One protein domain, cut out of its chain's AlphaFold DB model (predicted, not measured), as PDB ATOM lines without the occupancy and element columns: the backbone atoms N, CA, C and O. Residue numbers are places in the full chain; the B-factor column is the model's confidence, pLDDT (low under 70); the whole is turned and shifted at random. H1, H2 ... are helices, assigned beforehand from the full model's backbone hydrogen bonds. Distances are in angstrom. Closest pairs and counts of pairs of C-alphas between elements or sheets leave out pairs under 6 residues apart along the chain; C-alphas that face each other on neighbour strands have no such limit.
ATOM      1  N   GLN A  13     -34.574 -32.739 -75.088       86.75
ATOM      2  CA  GLN A  13     -33.285 -32.551 -74.415       86.75
ATOM      3  C   GLN A  13     -33.432 -31.710 -73.140       86.75
ATOM      4  O   GLN A  13     -32.873 -32.054 -72.100       86.75
ATOM      5  N   GLN A  14     -34.241 -30.646 -73.180       81.25
ATOM      6  CA  GLN A  14     -34.519 -29.813 -72.007       81.25
ATOM      7  C   GLN A  14     -35.328 -30.564 -70.944       81.25
ATOM      8  O   GLN A  14     -35.061 -30.418 -69.753       81.25
ATOM      9  N   LYS A  15     -36.287 -31.406 -71.355       85.00
ATOM     10  CA  LYS A  15     -37.025 -32.293 -70.443       85.00
ATOM     11  C   LYS A  15     -36.082 -33.282 -69.756       85.00
ATOM     12  O   LYS A  15     -36.170 -33.453 -68.544       85.00
ATOM     13  N   LYS A  16     -35.147 -33.874 -70.507       84.56
ATOM     14  CA  LYS A  16     -34.138 -34.805 -69.984       84.56
ATOM     15  C   LYS A  16     -33.195 -34.126 -68.986       84.56
ATOM     16  O   LYS A  16     -33.015 -34.634 -67.885       84.56
ATOM     17  N   ALA A  17     -32.681 -32.939 -69.314       82.19
ATOM     18  CA  ALA A  17     -31.837 -32.157 -68.408       82.19
ATOM     19  C   ALA A  17     -32.573 -31.761 -67.116       82.19
ATOM     20  O   ALA A  17     -32.026 -31.876 -66.019       82.19
ATOM     21  N   LEU A  18     -33.840 -31.348 -67.226       84.50
ATOM     22  CA  LEU A  18     -34.673 -31.067 -66.056       84.50
ATOM     23  C   LEU A  18     -34.922 -32.317 -65.214       84.50
ATOM     24  O   LEU A  18     -34.926 -32.211 -63.991       84.50
ATOM     25  N   SER A  19     -35.110 -33.478 -65.842       80.25
ATOM     26  CA  SER A  19     -35.242 -34.746 -65.123       80.25
ATOM     27  C   SER A  19     -33.976 -35.066 -64.337       80.25
ATOM     28  O   SER A  19     -34.069 -35.384 -63.161       80.25
ATOM     29  N   TYR A  20     -32.791 -34.914 -64.933       78.56
ATOM     30  CA  TYR A  20     -31.528 -35.166 -64.230       78.56
ATOM     31  C   TYR A  20     -31.286 -34.221 -63.055       78.56
ATOM     32  O   TYR A  20     -30.715 -34.631 -62.047       78.56
ATOM     33  N   ALA A  21     -31.745 -32.974 -63.158       78.56
ATOM     34  CA  ALA A  21     -31.613 -31.996 -62.086       78.56
ATOM     35  C   ALA A  21     -32.651 -32.160 -60.960       78.56
ATOM     36  O   ALA A  21     -32.409 -31.678 -59.856       78.56
ATOM     37  N   ARG A  22     -33.818 -32.759 -61.243       77.56
ATOM     38  CA  ARG A  22     -34.976 -32.793 -60.329       77.56
ATOM     39  C   ARG A  22     -35.382 -34.177 -59.844       77.56
ATOM     40  O   ARG A  22     -36.141 -34.249 -58.886       77.56
ATOM     41  N   ASP A  23     -34.965 -35.250 -60.504       80.75
ATOM     42  CA  ASP A  23     -35.102 -36.593 -59.945       80.75
ATOM     43  C   ASP A  23     -34.024 -36.734 -58.870       80.75
ATOM     44  O   ASP A  23     -32.853 -36.545 -59.169       80.75
ATOM     45  N   HIS A  24     -34.406 -36.978 -57.618       76.31
ATOM     46  CA  HIS A  24     -33.465 -37.158 -56.513       76.31
ATOM     47  C   HIS A  24     -33.433 -38.636 -56.130       76.31
ATOM     48  O   HIS A  24     -34.468 -39.222 -55.804       76.31
ATOM     49  N   ARG A  25     -32.238 -39.233 -56.136       72.69
ATOM     50  CA  ARG A  25     -31.998 -40.632 -55.781       72.69
ATOM     51  C   ARG A  25     -31.212 -40.745 -54.470       72.69
ATOM     52  O   ARG A  25     -30.433 -39.851 -54.120       72.69
ATOM     53  N   PRO A  26     -31.436 -41.826 -53.700       66.12
ATOM     54  CA  PRO A  26     -30.696 -42.064 -52.471       66.12
ATOM     55  C   PRO A  26     -29.248 -42.455 -52.800       66.12
ATOM     56  O   PRO A  26     -28.968 -43.593 -53.151       66.12
ATOM     57  N   ALA A  27     -28.317 -41.523 -52.611       63.56
ATOM     58  CA  ALA A  27     -26.897 -41.675 -52.949       63.56
ATOM     59  C   ALA A  27     -26.090 -42.631 -52.054       63.56
ATOM     60  O   ALA A  27     -24.888 -42.806 -52.223       63.56
ATOM     61  N   TYR A  28     -26.713 -43.205 -51.027       61.84
ATOM     62  CA  TYR A  28     -26.000 -43.865 -49.931       61.84
ATOM     63  C   TYR A  28     -25.798 -45.372 -50.127       61.84
ATOM     64  O   TYR A  28     -25.672 -46.095 -49.141       61.84
ATOM     65  N   GLY A  29     -25.820 -45.868 -51.370       57.22
ATOM     66  CA  GLY A  29     -25.637 -47.295 -51.687       57.22
ATOM     67  C   GLY A  29     -26.688 -48.229 -51.066       57.22
ATOM     68  O   GLY A  29     -26.608 -49.447 -51.196       57.22
ATOM     69  N   GLN A  30     -27.688 -47.679 -50.375       63.19
ATOM     70  CA  GLN A  30     -28.793 -48.428 -49.802       63.19
ATOM     71  C   GLN A  30     -29.945 -48.442 -50.794       63.19
ATOM     72  O   GLN A  30     -30.409 -47.395 -51.242       63.19
ATOM     73  N   ASN A  31     -30.462 -49.637 -51.071       73.88
ATOM     74  CA  ASN A  31     -31.702 -49.795 -51.815       73.88
ATOM     75  C   ASN A  31     -32.831 -49.006 -51.118       73.88
ATOM     76  O   ASN A  31     -32.949 -49.023 -49.888       73.88
ATOM     77  N   ASP A  32     -33.702 -48.364 -51.899       73.25
ATOM     78  CA  ASP A  32     -34.900 -47.664 -51.424       73.25
ATOM     79  C   ASP A  32     -35.724 -48.513 -50.431       73.25
ATOM     80  O   ASP A  32     -36.233 -48.022 -49.422       73.25
ATOM     81  N   LYS A  33     -35.774 -49.837 -50.635       81.81
ATOM     82  CA  LYS A  33     -36.435 -50.773 -49.709       81.81
ATOM     83  C   LYS A  33     -35.797 -50.809 -48.318       81.81
ATOM     84  O   LYS A  33     -36.519 -50.913 -47.324       81.81
ATOM     85  N   ALA A  34     -34.472 -50.719 -48.233       80.19
ATOM     86  CA  ALA A  34     -33.754 -50.659 -46.964       80.19
ATOM     87  C   ALA A  34     -33.963 -49.299 -46.286       80.19
ATOM     88  O   ALA A  34     -34.261 -49.253 -45.091       80.19
ATOM     89  N   ALA A  35     -33.918 -48.203 -47.052       79.50
ATOM     90  CA  ALA A  35     -34.146 -46.856 -46.533       79.50
ATOM     91  C   ALA A  35     -35.522 -46.721 -45.855       79.50
ATOM     92  O   ALA A  35     -35.610 -46.196 -44.741       79.50
ATOM     93  N   ARG A  36     -36.579 -47.283 -46.463       84.94
ATOM     94  CA  ARG A  36     -37.944 -47.311 -45.897       84.94
ATOM     95  C   ARG A  36     -38.022 -47.966 -44.513       84.94
ATOM     96  O   ARG A  36     -38.889 -47.598 -43.730       84.94
ATOM     97  N   LYS A  37     -37.126 -48.906 -44.196       86.94
ATOM     98  CA  LYS A  37     -37.078 -49.596 -42.895       86.94
ATOM     99  C   LYS A  37     -36.119 -48.917 -41.913       86.94
ATOM    100  O   LYS A  37     -36.463 -48.688 -40.754       86.94
ATOM    101  N   LEU A  38     -34.919 -48.573 -42.374       86.38
ATOM    102  CA  LEU A  38     -33.830 -48.098 -41.521       86.38
ATOM    103  C   LEU A  38     -34.020 -46.652 -41.056       86.38
ATOM    104  O   LEU A  38     -33.670 -46.330 -39.920       86.38
ATOM    105  N   VAL A  39     -34.602 -45.783 -41.888       85.19
ATOM    106  CA  VAL A  39     -34.853 -44.380 -41.523       85.19
ATOM    107  C   VAL A  39     -35.832 -44.273 -40.342       85.19
ATOM    108  O   VAL A  39     -35.471 -43.644 -39.340       85.19
ATOM    109  N   PRO A  40     -37.025 -44.905 -40.377       91.38
ATOM    110  CA  PRO A  40     -37.915 -44.928 -39.218       91.38
ATOM    111  C   PRO A  40     -37.272 -45.562 -37.983       91.38
ATOM    112  O   PRO A  40     -37.408 -45.023 -36.883       91.38
ATOM    113  N   LEU A  41     -36.534 -46.667 -38.159       91.75
ATOM    114  CA  LEU A  41     -35.879 -47.372 -37.060       91.75
ATOM    115  C   LEU A  41     -34.875 -46.477 -36.325       91.75
ATOM    116  O   LEU A  41     -34.980 -46.327 -35.107       91.75
ATOM    117  N   ARG A  42     -33.944 -45.842 -37.048       89.00
ATOM    118  CA  ARG A  42     -32.933 -44.970 -36.433       89.00
ATOM    119  C   ARG A  42     -33.563 -43.758 -35.756       89.00
ATOM    120  O   ARG A  42     -33.210 -43.435 -34.625       89.00
ATOM    121  N   LYS A  43     -34.577 -43.149 -36.380       88.69
ATOM    122  CA  LYS A  43     -35.348 -42.057 -35.765       88.69
ATOM    123  C   LYS A  43     -36.026 -42.497 -34.460       88.69
ATOM    124  O   LYS A  43     -36.072 -41.734 -33.497       88.69
ATOM    125  N   ALA A  44     -36.560 -43.717 -34.412       92.19
ATOM    126  CA  ALA A  44     -37.175 -44.264 -33.207       92.19
ATOM    127  C   ALA A  44     -36.141 -44.580 -32.115       92.19
ATOM    128  O   ALA A  44     -36.398 -44.301 -30.944       92.19
ATOM    129  N   GLN A  45     -34.982 -45.136 -32.478       92.62
ATOM    130  CA  GLN A  45     -33.874 -45.394 -31.553       92.62
ATOM    131  C   GLN A  45     -33.388 -44.104 -30.889       92.62
ATOM    132  O   GLN A  45     -33.301 -44.061 -29.663       92.62
ATOM    133  N   GLU A  46     -33.189 -43.044 -31.673       90.75
ATOM    134  CA  GLU A  46     -32.773 -41.731 -31.173       90.75
ATOM    135  C   GLU A  46     -33.781 -41.172 -30.157       90.75
ATOM    136  O   GLU A  46     -33.439 -40.850 -29.023       90.75
ATOM    137  N   ARG A  47     -35.075 -41.179 -30.507       89.50
ATOM    138  CA  ARG A  47     -36.149 -40.738 -29.600       89.50
ATOM    139  C   ARG A  47     -36.201 -41.550 -28.306       89.50
ATOM    140  O   ARG A  47     -36.447 -40.989 -27.242       89.50
ATOM    141  N   ARG A  48     -36.002 -42.872 -28.379       92.31
ATOM    142  CA  ARG A  48     -35.941 -43.734 -27.186       92.31
ATOM    143  C   ARG A  48     -34.708 -43.438 -26.337       92.31
ATOM    144  O   ARG A  48     -34.784 -43.580 -25.124       92.31
ATOM    145  N   ALA A  49     -33.581 -43.081 -26.946       89.50
ATOM    146  CA  ALA A  49     -32.381 -42.683 -26.220       89.50
ATOM    147  C   ALA A  49     -32.592 -41.350 -25.488       89.50
ATOM    148  O   ALA A  49     -32.322 -41.298 -24.292       89.50
ATOM    149  N   SER A  50     -33.159 -40.330 -26.148       87.81
ATOM    150  CA  SER A  50     -33.524 -39.058 -25.498       87.81
ATOM    151  C   SER A  50     -34.441 -39.283 -24.299       87.81
ATOM    152  O   SER A  50     -34.071 -38.937 -23.188       87.81
ATOM    153  N   ARG A  51     -35.561 -39.996 -24.481       88.38
ATOM    154  CA  ARG A  51     -36.513 -40.243 -23.384       88.38
ATOM    155  C   ARG A  51     -35.911 -40.991 -22.198       88.38
ATOM    156  O   ARG A  51     -36.326 -40.771 -21.069       88.38
ATOM    157  N   ARG A  52     -34.968 -41.908 -22.442       89.56
ATOM    158  CA  ARG A  52     -34.271 -42.612 -21.356       89.56
ATOM    159  C   ARG A  52     -33.408 -41.657 -20.538       89.56
ATOM    160  O   ARG A  52     -33.403 -41.780 -19.321       89.56
ATOM    161  N   LYS A  53     -32.728 -40.712 -21.194       85.50
ATOM    162  CA  LYS A  53     -31.965 -39.659 -20.511       85.50
ATOM    163  C   LYS A  53     -32.895 -38.739 -19.727       85.50
ATOM    164  O   LYS A  53     -32.671 -38.562 -18.540       85.50
ATOM    165  N   ASP A  54     -33.970 -38.264 -20.354       86.00
ATOM    166  CA  ASP A  54     -34.955 -37.389 -19.705       86.00
ATOM    167  C   ASP A  54     -35.545 -38.055 -18.451       86.00
ATOM    168  O   ASP A  54     -35.598 -37.449 -17.386       86.00
ATOM    169  N   LYS A  55     -35.914 -39.343 -18.547       87.88
ATOM    170  CA  LYS A  55     -36.408 -40.120 -17.402       87.88
ATOM    171  C   LYS A  55     -35.351 -40.279 -16.309       87.88
ATOM    172  O   LYS A  55     -35.697 -40.202 -15.139       87.88
ATOM    173  N   ALA A  56     -34.094 -40.539 -16.669       86.88
ATOM    174  CA  ALA A  56     -33.024 -40.696 -15.687       86.88
ATOM    175  C   ALA A  56     -32.797 -39.403 -14.892       86.88
ATOM    176  O   ALA A  56     -32.695 -39.459 -13.674       86.88
ATOM    177  N   VAL A  57     -32.798 -38.256 -15.578       85.56
ATOM    178  CA  VAL A  57     -32.671 -36.940 -14.941       85.56
ATOM    179  C   VAL A  57     -33.872 -36.655 -14.039       85.56
ATOM    180  O   VAL A  57     -33.683 -36.317 -12.879       85.56
ATOM    181  N   LEU A  58     -35.099 -36.906 -14.511       84.62
ATOM    182  CA  LEU A  58     -36.309 -36.716 -13.702       84.62
ATOM    183  C   LEU A  58     -36.301 -37.545 -12.404       84.62
ATOM    184  O   LEU A  58     -36.786 -37.083 -11.379       84.62
ATOM    185  N   MET A  59     -35.759 -38.767 -12.439       85.94
ATOM    186  CA  MET A  59     -35.657 -39.622 -11.246       85.94
ATOM    187  C   MET A  59     -34.585 -39.138 -10.258       85.94
ATOM    188  O   MET A  59     -34.658 -39.488  -9.085       85.94
ATOM    189  N   GLN A  60     -33.583 -38.385 -10.720       83.88
ATOM    190  CA  GLN A  60     -32.519 -37.836  -9.874       83.88
ATOM    191  C   GLN A  60     -32.908 -36.483  -9.273       83.88
ATOM    192  O   GLN A  60     -32.609 -36.227  -8.111       83.88
ATOM    193  N   THR A  61     -33.584 -35.636 -10.048       82.31
ATOM    194  CA  THR A  61     -33.941 -34.263  -9.671       82.31
ATOM    195  C   THR A  61     -35.398 -33.983 -10.064       82.31
ATOM    196  O   THR A  61     -35.652 -33.376 -11.107       82.31
ATOM    197  N   PRO A  62     -36.381 -34.461  -9.278       75.94
ATOM    198  CA  PRO A  62     -37.798 -34.381  -9.642       75.94
ATOM    199  C   PRO A  62     -38.378 -32.959  -9.591       75.94
ATOM    200  O   PRO A  62     -39.358 -32.686 -10.281       75.94
ATOM    201  N   GLU A  63     -37.785 -32.064  -8.796       75.50
ATOM    202  CA  GLU A  63     -38.265 -30.688  -8.584       75.50
ATOM    203  C   GLU A  63     -37.526 -29.638  -9.428       75.50
ATOM    204  O   GLU A  63     -37.983 -28.502  -9.550       75.50
ATOM    205  N   GLU A  64     -36.406 -30.004 -10.057       71.38
ATOM    206  CA  GLU A  64     -35.660 -29.097 -10.929       71.38
ATOM    207  C   GLU A  64     -36.181 -29.166 -12.367       71.38
ATOM    208  O   GLU A  64     -36.510 -30.233 -12.896       71.38
ATOM    209  N   ALA A  65     -36.231 -28.012 -13.038       68.00
ATOM    210  CA  ALA A  65     -36.500 -27.968 -14.468       68.00
ATOM    211  C   ALA A  65     -35.470 -28.842 -15.195       68.00
ATOM    212  O   ALA A  65     -34.267 -28.641 -15.025       68.00
ATOM    213  N   LEU A  66     -35.943 -29.802 -16.003       65.81
ATOM    214  CA  LEU A  66     -35.059 -30.703 -16.741       65.81
ATOM    215  C   LEU A  66     -34.007 -29.866 -17.496       65.81
ATOM    216  O   LEU A  66     -34.400 -29.069 -18.358       65.81
ATOM    217  N   PRO A  67     -32.697 -30.027 -17.212       66.81
ATOM    218  CA  PRO A  67     -31.651 -29.368 -17.980       66.81
ATOM    219  C   PRO A  67     -31.832 -29.694 -19.459       66.81
ATOM    220  O   PRO A  67     -32.347 -30.760 -19.806       66.81
ATOM    221  N   GLU A  68     -31.411 -28.792 -20.349       68.56
ATOM    222  CA  GLU A  68     -31.529 -29.010 -21.790       68.56
ATOM    223  C   GLU A  68     -30.754 -30.277 -22.195       68.56
ATOM    224  O   GLU A  68     -29.542 -30.274 -22.417       68.56
ATOM    225  N   VAL A  69     -31.461 -31.407 -22.266       66.62
ATOM    226  CA  VAL A  69     -30.849 -32.684 -22.607       66.62
ATOM    227  C   VAL A  69     -30.492 -32.623 -24.078       66.62
ATOM    228  O   VAL A  69     -31.358 -32.532 -24.955       66.62
ATOM    229  N   ARG A  70     -29.189 -32.703 -24.361       67.94
ATOM    230  CA  ARG A  70     -28.655 -32.704 -25.722       67.94
ATOM    231  C   ARG A  70     -29.277 -33.862 -26.510       67.94
ATOM    232  O   ARG A  70     -28.875 -35.024 -26.379       67.94
ATOM    233  N   ARG A  71     -30.293 -33.543 -27.316       73.88
ATOM    234  CA  ARG A  71     -30.944 -34.486 -28.232       73.88
ATOM    235  C   ARG A  71     -29.890 -34.962 -29.221       73.88
ATOM    236  O   ARG A  71     -29.092 -34.150 -29.696       73.88
ATOM    237  N   GLY A  72     -29.829 -36.261 -29.510       72.88
ATOM    238  CA  GLY A  72     -28.825 -36.707 -30.462       72.88
ATOM    239  C   GLY A  72     -29.129 -36.181 -31.857       72.88
ATOM    240  O   GLY A  72     -30.257 -35.838 -32.221       72.88
ATOM    241  N   ASN A  73     -28.059 -36.049 -32.628       79.75
ATOM    242  CA  ASN A  73     -28.052 -35.287 -33.866       79.75
ATOM    243  C   ASN A  73     -28.325 -36.183 -35.080       79.75
ATOM    244  O   ASN A  73     -27.735 -35.990 -36.143       79.75
ATOM    245  N   TRP A  74     -29.180 -37.202 -34.921       83.25
ATOM    246  CA  TRP A  74     -29.528 -38.066 -36.040       83.25
ATOM    247  C   TRP A  74     -30.216 -37.238 -37.130       83.25
ATOM    248  O   TRP A  74     -31.236 -36.585 -36.899       83.25
ATOM    249  N   ARG A  75     -29.657 -37.284 -38.339       76.69
ATOM    250  CA  ARG A  75     -30.190 -36.617 -39.526       76.69
ATOM    251  C   ARG A  75     -30.197 -37.608 -40.680       76.69
ATOM    252  O   ARG A  75     -29.205 -38.300 -40.904       76.69
ATOM    253  N   LYS A  76     -31.300 -37.658 -41.434       75.50
ATOM    254  CA  LYS A  76     -31.273 -38.287 -42.760       75.50
ATOM    255  C   LYS A  76     -30.351 -37.431 -43.623       75.50
ATOM    256  O   LYS A  76     -30.519 -36.214 -43.684       75.50
ATOM    257  N   ALA A  77     -29.376 -38.062 -44.254       70.81
ATOM    258  CA  ALA A  77     -28.545 -37.372 -45.212       70.81
ATOM    259  C   ALA A  77     -29.362 -36.984 -46.466       70.81
ATOM    260  O   ALA A  77     -30.343 -37.667 -46.783       70.81
ATOM    261  N   PRO A  78     -29.027 -35.867 -47.133       69.81
ATOM    262  CA  PRO A  78     -29.775 -35.394 -48.293       69.81
ATOM    263  C   PRO A  78     -29.618 -36.345 -49.488       69.81
ATOM    264  O   PRO A  78     -28.545 -36.906 -49.699       69.81
ATOM    265  N   ASP A  79     -30.682 -36.493 -50.276       76.31
ATOM    266  CA  ASP A  79     -30.663 -37.263 -51.525       76.31
ATOM    267  C   ASP A  79     -29.912 -36.469 -52.624       76.31
ATOM    268  O   ASP A  79     -29.993 -35.231 -52.655       76.31
ATOM    269  N   LEU A  80     -29.189 -37.150 -53.526       75.12
ATOM    270  CA  LEU A  80     -28.478 -36.504 -54.642       75.12
ATOM    271  C   LEU A  80     -29.383 -36.412 -55.877       75.12
ATOM    272  O   LEU A  80     -30.201 -37.303 -56.099       75.12
ATOM    273  N   PRO A  81     -29.254 -35.360 -56.706       79.38
ATOM    274  CA  PRO A  81     -29.925 -35.338 -57.999       79.38
ATOM    275  C   PRO A  81     -29.389 -36.471 -58.880       79.38
ATOM    276  O   PRO A  81     -28.197 -36.763 -58.844       79.38
ATOM    277  N   LEU A  82     -30.252 -37.070 -59.697       75.62
ATOM    278  CA  LEU A  82     -29.958 -38.212 -60.556       75.62
ATOM    279  C   LEU A  82     -28.756 -37.923 -61.453       75.62
ATOM    280  O   LEU A  82     -27.899 -38.775 -61.590       75.62
ATOM    281  N   GLY A  83     -28.639 -36.715 -62.011       72.94
ATOM    282  CA  GLY A  83     -27.455 -36.338 -62.790       72.94
ATOM    283  C   GLY A  83     -26.150 -36.495 -62.002       72.94
ATOM    284  O   GLY A  83     -25.205 -37.080 -62.512       72.94
ATOM    285  N   ALA A  84     -26.128 -36.056 -60.740       72.69
ATOM    286  CA  ALA A  84     -24.965 -36.229 -59.876       72.69
ATOM    287  C   ALA A  84     -24.790 -37.695 -59.461       72.69
ATOM    288  O   ALA A  84     -23.682 -38.202 -59.486       72.69
ATOM    289  N   ASP A  85     -25.868 -38.392 -59.107       69.25
ATOM    290  CA  ASP A  85     -25.826 -39.813 -58.747       69.25
ATOM    291  C   ASP A  85     -25.268 -40.682 -59.891       69.25
ATOM    292  O   ASP A  85     -24.455 -41.560 -59.644       69.25
ATOM    293  N   LEU A  86     -25.608 -40.382 -61.150       66.06
ATOM    294  CA  LEU A  86     -25.034 -41.040 -62.331       66.06
ATOM    295  C   LEU A  86     -23.541 -40.702 -62.510       66.06
ATOM    296  O   LEU A  86     -22.762 -41.590 -62.854       66.06
ATOM    297  N   GLU A  87     -23.140 -39.448 -62.263       67.50
ATOM    298  CA  GLU A  87     -21.731 -39.017 -62.275       67.50
ATOM    299  C   GLU A  87     -20.910 -39.709 -61.170       67.50
ATOM    300  O   GLU A  87     -19.765 -40.092 -61.403       67.50
ATOM    301  N   TYR A  88     -21.495 -39.912 -59.984       62.00
ATOM    302  CA  TYR A  88     -20.853 -40.579 -58.847       62.00
ATOM    303  C   TYR A  88     -20.931 -42.118 -58.910       62.00
ATOM    304  O   TYR A  88     -20.050 -42.790 -58.375       62.00
ATOM    305  N   GLY A  89     -21.981 -42.683 -59.513       54.81
ATOM    306  CA  GLY A  89     -22.518 -43.999 -59.138       54.81
ATOM    307  C   GLY A  89     -22.709 -45.035 -60.249       54.81
ATOM    308  O   GLY A  89     -23.149 -46.138 -59.949       54.81
ATOM    309  N   HIS A  90     -22.327 -44.775 -61.503       47.81
ATOM    310  CA  HIS A  90     -22.174 -45.854 -62.504       47.81
ATOM    311  C   HIS A  90     -20.726 -46.310 -62.722       47.81
ATOM    312  O   HIS A  90     -20.461 -47.162 -63.570       47.81
ATOM    313  N   PHE A  91     -19.787 -45.782 -61.938       43.12
ATOM    314  CA  PHE A  91     -18.364 -46.076 -62.093       43.12
ATOM    315  C   PHE A  91     -17.886 -47.335 -61.356       43.12
ATOM    316  O   PHE A  91     -16.907 -47.942 -61.784       43.12
ATOM    317  N   SER A  92     -18.562 -47.769 -60.288       39.03
ATOM    318  CA  SER A  92     -18.130 -48.939 -59.506       39.03
ATOM    319  C   SER A  92     -18.550 -50.280 -60.112       39.03
ATOM    320  O   SER A  92     -17.817 -51.258 -59.979       39.03
ATOM    321  N   ASP A  93     -19.680 -50.337 -60.821       42.59
ATOM    322  CA  ASP A  93     -20.264 -51.615 -61.262       42.59
ATOM    323  C   ASP A  93     -19.780 -52.077 -62.647       42.59
ATOM    324  O   ASP A  93     -19.857 -53.264 -62.964       42.59
ATOM    325  N   ASN A  94     -19.236 -51.178 -63.477       42.31
ATOM    326  CA  ASN A  94     -18.740 -51.550 -64.810       42.31
ATOM    327  C   ASN A  94     -17.318 -52.130 -64.787       42.31
ATOM    328  O   ASN A  94     -17.003 -52.967 -65.627       42.31
ATOM    329  N   ALA A  95     -16.481 -51.769 -63.807       43.62
ATOM    330  CA  ALA A  95     -15.106 -52.273 -63.709       43.62
ATOM    331  C   ALA A  95     -15.053 -53.799 -63.487       43.62
ATOM    332  O   ALA A  95     -14.212 -54.484 -64.064       43.62
ATOM    333  N   HIS A  96     -16.005 -54.349 -62.726       42.50
ATOM    334  CA  HIS A  96     -16.128 -55.796 -62.521       42.50
ATOM    335  C   HIS A  96     -16.671 -56.547 -63.745       42.50
ATOM    336  O   HIS A  96     -16.501 -57.759 -63.834       42.50
ATOM    337  N   ARG A  97     -17.326 -55.850 -64.685       42.88
ATOM    338  CA  ARG A  97     -17.992 -56.463 -65.844       42.88
ATOM    339  C   ARG A  97     -17.197 -56.342 -67.144       42.88
ATOM    340  O   ARG A  97     -17.347 -57.198 -68.006       42.88
ATOM    341  N   THR A  98     -16.370 -55.307 -67.294       49.00
ATOM    342  CA  THR A  98     -15.593 -55.051 -68.521       49.00
ATOM    343  C   THR A  98     -14.090 -55.286 -68.365       49.00
ATOM    344  O   THR A  98     -13.376 -55.228 -69.360       49.00
ATOM    345  N   GLY A  99     -13.588 -55.550 -67.150       45.97
ATOM    346  CA  GLY A  99     -12.163 -55.820 -66.906       45.97
ATOM    347  C   GLY A  99     -11.238 -54.616 -67.118       45.97
ATOM    348  O   GLY A  99     -10.021 -54.762 -67.059       45.97
ATOM    349  N   VAL A 100     -11.789 -53.421 -67.348       47.19
ATOM    350  CA  VAL A 100     -11.008 -52.194 -67.528       47.19
ATOM    351  C   VAL A 100     -10.855 -51.516 -66.170       47.19
ATOM    352  O   VAL A 100     -11.807 -50.943 -65.636       47.19
ATOM    353  N   ALA A 101      -9.651 -51.593 -65.601       41.84
ATOM    354  CA  ALA A 101      -9.287 -50.814 -64.425       41.84
ATOM    355  C   ALA A 101      -9.331 -49.327 -64.791       41.84
ATOM    356  O   ALA A 101      -8.559 -48.857 -65.625       41.84
ATOM    357  N   TRP A 102     -10.272 -48.592 -64.201       43.25
ATOM    358  CA  TRP A 102     -10.385 -47.160 -64.434       43.25
ATOM    359  C   TRP A 102      -9.456 -46.406 -63.478       43.25
ATOM    360  O   TRP A 102      -9.576 -46.530 -62.255       43.25
TER     361      TRP A 102
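This is residues 13 to 102 of the 130 residues of an uncharacterized protein of Jannaschia aquimarina (UniProt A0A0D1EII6). One long helix, H2, makes most of the length; residues 61 to 81, with no named element, fold back along it to a loose end of three short helices, H1, H3 and H4. The printed part has 90 residues, with helices H1, H2, H3, H4 in that order and no named strand: all helix. It is extended, with a radius of gyration of the C-alphas of 21.5 A and spans of 66 by 34 by 22 A.

H2, residues 32 to 60, runs 42.8 A from (-34.900, -47.664, -51.424) to (-32.519, -37.836, -9.874). H1 is residues 13 to 22, H3 82 to 89, H4 91 to 98.

H2 touches no helix. H1 touches H3, with C-alphas of Tyr 20 and Gly 83 closest at 4.5 A; the steep tilt of 70.0 degrees is only just short of about perpendicular. H3 and H4 meet only through their link. Every O i to N i+4 pair is within hydrogen-bond range in H1 and H3, 23 of 25 in H2, and 1 of 4 in H4, beside 1 of 5 O i to N i+3 pairs.

The printed part has no cut. H2 to H3 is a long link. Residues 85 to 102 are among those under pLDDT 70.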